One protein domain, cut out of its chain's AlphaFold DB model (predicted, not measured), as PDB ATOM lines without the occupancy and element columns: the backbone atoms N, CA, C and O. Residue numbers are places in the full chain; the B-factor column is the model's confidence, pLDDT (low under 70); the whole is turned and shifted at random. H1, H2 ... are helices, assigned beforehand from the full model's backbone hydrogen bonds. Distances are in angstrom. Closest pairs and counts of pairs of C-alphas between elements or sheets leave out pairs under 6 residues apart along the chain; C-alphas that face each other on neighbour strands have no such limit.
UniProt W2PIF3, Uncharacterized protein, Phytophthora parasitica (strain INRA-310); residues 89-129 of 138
ATOM      1  N   VAL A  89     -33.352   2.845  37.643       60.31
ATOM      2  CA  VAL A  89     -32.121   2.765  36.839       60.31
ATOM      3  C   VAL A  89     -31.048   3.715  37.370       60.31
ATOM      4  O   VAL A  89     -29.863   3.364  37.383       60.31
ATOM      5  N   GLU A  90     -31.450   4.890  37.863       64.00
ATOM      6  CA  GLU A  90     -30.538   5.887  38.437       64.00
ATOM      7  C   GLU A  90     -29.910   5.409  39.759       64.00
ATOM      8  O   GLU A  90     -28.769   5.747  40.072       64.00
ATOM      9  N   GLY A  91     -30.592   4.517  40.487       75.94
ATOM     10  CA  GLY A  91     -30.068   3.891  41.703       75.94
ATOM     11  C   GLY A  91     -28.978   2.834  41.479       75.94
ATOM     12  O   GLY A  91     -28.274   2.482  42.428       75.94
ATOM     13  N   ILE A  92     -28.781   2.326  40.254       84.94
ATOM     14  CA  ILE A  92     -27.866   1.196  39.998       84.94
ATOM     15  C   ILE A  92     -26.411   1.499  40.402       84.94
ATOM     16  O   ILE A  92     -25.828   0.675  41.115       84.94
ATOM     17  N   PRO A  93     -25.802   2.643  40.024       88.12
ATOM     18  CA  PRO A  93     -24.439   2.971  40.445       88.12
ATOM     19  C   PRO A  93     -24.316   3.111  41.970       88.12
ATOM     20  O   PRO A  93     -23.335   2.663  42.566       88.12
ATOM     21  N   ALA A  94     -25.331   3.687  42.624       88.31
ATOM     22  CA  ALA A  94     -25.352   3.860  44.075       88.31
ATOM     23  C   ALA A  94     -25.414   2.508  44.806       88.31
ATOM     24  O   ALA A  94     -24.628   2.257  45.725       88.31
ATOM     25  N   VAL A  95     -26.285   1.602  44.352       89.62
ATOM     26  CA  VAL A  95     -26.420   0.247  44.907       89.62
ATOM     27  C   VAL A  95     -25.158  -0.581  44.646       89.62
ATOM     28  O   VAL A  95     -24.667  -1.251  45.558       89.62
ATOM     29  N   ALA A  96     -24.575  -0.498  43.446       92.31
ATOM     30  CA  ALA A  96     -23.331  -1.191  43.112       92.31
ATOM     31  C   ALA A  96     -22.169  -0.741  44.010       92.31
ATOM     32  O   ALA A  96     -21.410  -1.576  44.515       92.31
ATOM     33  N   LYS A  97     -22.059   0.569  44.265       92.06
ATOM     34  CA  LYS A  97     -21.059   1.134  45.177       92.06
ATOM     35  C   LYS A  97     -21.260   0.636  46.607       92.06
ATOM     36  O   LYS A  97     -20.319   0.110  47.193       92.06
ATOM     37  N   ALA A  98     -22.481   0.709  47.135       93.62
ATOM     38  CA  ALA A  98     -22.789   0.216  48.478       93.62
ATOM     39  C   ALA A  98     -22.470  -1.284  48.634       93.62
ATOM     40  O   ALA A  98     -21.905  -1.715  49.644       93.62
ATOM     41  N   GLN A  99     -22.768  -2.091  47.611       93.88
ATOM     42  CA  GLN A  99     -22.441  -3.515  47.604       93.88
ATOM     43  C   GLN A  99     -20.925  -3.759  47.588       93.88
ATOM     44  O   GLN A  99     -20.441  -4.635  48.310       93.88
ATOM     45  N   ARG A 100     -20.166  -2.984  46.806       94.81
ATOM     46  CA  ARG A 100     -18.698  -3.046  46.783       94.81
ATOM     47  C   ARG A 100     -18.097  -2.650  48.128       94.81
ATOM     48  O   ARG A 100     -17.227  -3.362  48.626       94.81
ATOM     49  N   ASP A 101     -18.581  -1.576  48.739       94.94
ATOM     50  CA  ASP A 101     -18.107  -1.113  50.045       94.94
ATOM     51  C   ASP A 101     -18.331  -2.189  51.116       94.94
ATOM     52  O   ASP A 101     -17.425  -2.509  51.888       94.94
ATOM     53  N   LYS A 102     -19.491  -2.858  51.093       94.62
ATOM     54  CA  LYS A 102     -19.778  -4.006  51.966       94.62
ATOM     55  C   LYS A 102     -18.820  -5.180  51.728       94.62
ATOM     56  O   LYS A 102     -18.404  -5.829  52.687       94.62
ATOM     57  N   GLN A 103     -18.446  -5.458  50.477       94.38
ATOM     58  CA  GLN A 103     -17.456  -6.496  50.157       94.38
ATOM     59  C   GLN A 103     -16.054  -6.129  50.658       94.38
ATOM     60  O   GLN A 103     -15.381  -6.983  51.232       94.38
ATOM     61  N   LEU A 104     -15.631  -4.869  50.512       93.19
ATOM     62  CA  LEU A 104     -14.345  -4.388  51.028       93.19
ATOM     63  C   LEU A 104     -14.294  -4.454  52.557       93.19
ATOM     64  O   LEU A 104     -13.314  -4.927  53.125       93.19
ATOM     65  N   GLN A 105     -15.373  -4.068  53.238       92.69
ATOM     66  CA  GLN A 105     -15.480  -4.222  54.690       92.69
ATOM     67  C   GLN A 105     -15.424  -5.692  55.125       92.69
ATOM     68  O   GLN A 105     -14.806  -6.017  56.138       92.69
ATOM     69  N   ALA A 106     -16.044  -6.595  54.362       92.75
ATOM     70  CA  ALA A 106     -15.961  -8.027  54.628       92.75
ATOM     71  C   ALA A 106     -14.532  -8.559  54.446       92.75
ATOM     72  O   ALA A 106     -14.113  -9.397  55.237       92.75
ATOM     73  N   GLN A 107     -13.794  -8.045  53.461       91.25
ATOM     74  CA  GLN A 107     -12.395  -8.393  53.216       91.25
ATOM     75  C   GLN A 107     -11.455  -7.868  54.312       91.25
ATOM     76  O   GLN A 107     -10.505  -8.549  54.683       91.25
ATOM     77  N   LEU A 108     -11.738  -6.690  54.882       90.00
ATOM     78  CA  LEU A 108     -11.013  -6.184  56.057       90.00
ATOM     79  C   LEU A 108     -11.211  -7.079  57.286       90.00
ATOM     80  O   LEU A 108     -10.296  -7.232  58.090       90.00
ATOM     81  N   ARG A 109     -12.409  -7.657  57.444       91.19
ATOM     82  CA  ARG A 109     -12.713  -8.597  58.533       91.19
ATOM     83  C   ARG A 109     -12.152  -9.995  58.285       91.19
ATOM     84  O   ARG A 109     -11.800 -10.672  59.243       91.19
ATOM     85  N   ASP A 110     -12.109 -10.427  57.031       91.50
ATOM     86  CA  ASP A 110     -11.647 -11.749  56.620       91.50
ATOM     87  C   ASP A 110     -10.914 -11.656  55.267       91.50
ATOM     88  O   ASP A 110     -11.566 -11.520  54.223       91.50
ATOM     89  N   PRO A 111      -9.571 -11.755  55.256       87.69
ATOM     90  CA  PRO A 111      -8.770 -11.558  54.051       87.69
ATOM     91  C   PRO A 111      -8.964 -12.650  52.988       87.69
ATOM     92  O   PRO A 111      -8.506 -12.473  51.859       87.69
ATOM     93  N   VAL A 112      -9.650 -13.757  53.302       92.88
ATOM     94  CA  VAL A 112      -9.984 -14.812  52.327       92.88
ATOM     95  C   VAL A 112     -11.130 -14.376  51.404       92.88
ATOM     96  O   VAL A 112     -11.295 -14.910  50.306       92.88
ATOM     97  N   LYS A 113     -11.922 -13.376  51.804       88.94
ATOM     98  CA  LYS A 113     -13.050 -12.879  51.008       88.94
ATOM     99  C   LYS A 113     -12.570 -11.953  49.892       88.94
ATOM    100  O   LYS A 113     -11.835 -11.000  50.125       88.94
ATOM    101  N   SER A 114     -13.041 -12.198  48.672       86.00
ATOM    102  CA  SER A 114     -12.730 -11.370  47.502       86.00
ATOM    103  C   SER A 114     -13.799 -10.305  47.248       86.00
ATOM    104  O   SER A 114     -14.991 -10.622  47.256       86.00
ATOM    105  N   ALA A 115     -13.386  -9.081  46.918       90.62
ATOM    106  CA  ALA A 115     -14.274  -8.032  46.419       90.62
ATOM    107  C   ALA A 115     -14.323  -8.018  44.879       90.62
ATOM    108  O   ALA A 115     -13.295  -8.102  44.207       90.62
ATOM    109  N   GLN A 116     -15.524  -7.899  44.313       92.44
ATOM    110  CA  GLN A 116     -15.756  -7.814  42.869       92.44
ATOM    111  C   GLN A 116     -15.574  -6.374  42.359       92.44
ATOM    112  O   GLN A 116     -15.835  -5.422  43.104       92.44
ATOM    113  N   PRO A 117     -15.134  -6.180  41.100       93.81
ATOM    114  CA  PRO A 117     -15.050  -4.857  40.477       93.81
ATOM    115  C   PRO A 117     -16.437  -4.215  40.325       93.81
ATOM    116  O   PRO A 117     -17.441  -4.919  40.185       93.81
ATOM    117  N   LEU A 118     -16.482  -2.880  40.366       91.12
ATOM    118  CA  LEU A 118     -17.730  -2.108  40.371       91.12
ATOM    119  C   LEU A 118     -18.548  -2.353  39.097       91.12
ATOM    120  O   LEU A 118     -19.746  -2.605  39.170       91.12
ATOM    121  N   GLU A 119     -17.881  -2.401  37.946       92.44
ATOM    122  CA  GLU A 119     -18.494  -2.594  36.630       92.44
ATOM    123  C   GLU A 119     -19.238  -3.932  36.539       92.44
ATOM    124  O   GLU A 119     -20.303  -4.026  35.930       92.44
ATOM    125  N   VAL A 120     -18.705  -4.981  37.175       94.06
ATOM    126  CA  VAL A 120     -19.347  -6.303  37.200       94.06
ATOM    127  C   VAL A 120     -20.599  -6.284  38.074       94.06
ATOM    128  O   VAL A 120     -21.581  -6.948  37.741       94.06
ATOM    129  N   LEU A 121     -20.584  -5.534  39.178       91.00
ATOM    130  CA  LEU A 121     -21.754  -5.373  40.040       91.00
ATOM    131  C   LEU A 121     -22.851  -4.577  39.324       91.00
ATOM    132  O   LEU A 121     -23.989  -5.038  39.271       91.00
ATOM    133  N   GLU A 122     -22.508  -3.467  38.669       91.44
ATOM    134  CA  GLU A 122     -23.464  -2.684  37.875       91.44
ATOM    135  C   GLU A 122     -24.081  -3.500  36.735       91.44
ATOM    136  O   GLU A 122     -25.296  -3.489  36.542       91.44
ATOM    137  N   GLN A 123     -23.268  -4.263  35.998       90.81
ATOM    138  CA  GLN A 123     -23.769  -5.126  34.927       90.81
ATOM    139  C   GLN A 123     -24.717  -6.210  35.438       90.81
ATOM    140  O   GLN A 123     -25.659  -6.571  34.737       90.81
ATOM    141  N   LYS A 124     -24.475  -6.762  36.633       91.19
ATOM    142  CA  LYS A 124     -25.389  -7.733  37.250       91.19
ATOM    143  C   LYS A 124     -26.718  -7.084  37.615       91.19
ATOM    144  O   LYS A 124     -27.754  -7.669  37.325       91.19
ATOM    145  N   LEU A 125     -26.685  -5.883  38.187       88.25
ATOM    146  CA  LEU A 125     -27.889  -5.142  38.565       88.25
ATOM    147  C   LEU A 125     -28.712  -4.726  37.338       88.25
ATOM    148  O   LEU A 125     -29.923  -4.889  37.345       88.25
ATOM    149  N   ARG A 126     -28.069  -4.316  36.237       87.56
ATOM    150  CA  ARG A 126     -28.760  -3.994  34.969       87.56
ATOM    151  C   ARG A 126     -29.454  -5.180  34.299       87.56
ATOM    152  O   ARG A 126     -30.300  -4.974  33.440       87.56
ATOM    153  N   LYS A 127     -29.067  -6.416  34.629       88.38
ATOM    154  CA  LYS A 127     -29.714  -7.625  34.088       88.38
ATOM    155  C   LYS A 127     -31.018  -7.962  34.805       88.38
ATOM    156  O   LYS A 127     -31.766  -8.801  34.306       88.38
ATOM    157  N   VAL A 128     -31.266  -7.366  35.969       83.94
ATOM    158  CA  VAL A 128     -32.507  -7.566  36.712       83.94
ATOM    159  C   VAL A 128     -33.619  -6.840  35.965       83.94
ATOM    160  O   VAL A 128     -33.482  -5.667  35.628       83.94
ATOM    161  N   LYS A 129     -34.698  -7.561  35.654       76.50
ATOM    162  CA  LYS A 129     -35.870  -6.961  35.018       76.50
ATOM    163  C   LYS A 129     -36.566  -6.043  36.026       76.50
ATOM    164  O   LYS A 129     -36.652  -6.427  37.194       76.50
TER     165      LYS A 129
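What this domain is: This is residues 89 to 129 of the 138 residues of an uncharacterized protein of Phytophthora parasitica (strain INRA-310) (UniProt W2PIF3). A long helix, H1, makes the length of a slender two-helix piece, and the chain turns back after it so that the shorter helix H2 packs beside the first part of H1, slanted to it. The link, residues 110 to 117, runs back from the far end of H1 to H2. The printed part has 41 residues with two named helices, H1 then H2, no named strand, and the class all helix. It is only just loose, close to compact, with a radius of gyration of the C-alphas of 11.0 A, and its outline is a rod of 32 by 14 by 14 A.

Where its parts are: From Val 89 the printed part leads into H1, residues 92 to 109, 25.9 A from first to last C-alpha. Its C-alpha 92 is at (-27.866, 1.196, 39.998) and its C-alpha 109 at (-12.713, -8.597, 58.533). H2, residues 118 to 126, measures 12.4 A from first to last C-alpha and ends with C-alpha 126 at (-28.760, -3.994, 34.969).

How they stand to each other: H1 touches H2 with residues 92 to 100 alone, and the closest C-alphas of the two helices are those of Ala 96 and Leu 121, 5.4 A apart. Their lines stand at a steep tilt of 50 degrees. They run opposite ways. Their centres are 12.1 A apart. In H1 and H2 every backbone O i to N i+4 pair is within hydrogen-bond range.

The domain as a whole: The two C-alphas farthest apart are those of Pro 111 and Lys 129, 33.4 A, while the first and last printed C-alphas, of Val 89 and Lys 129, are 10.6 A apart. The printed part has no cut. The link from H1 to H2, with 8 residues between them, is short. The mean pLDDT of the printed part is 88.9, and residues 89 to 90 are under 70.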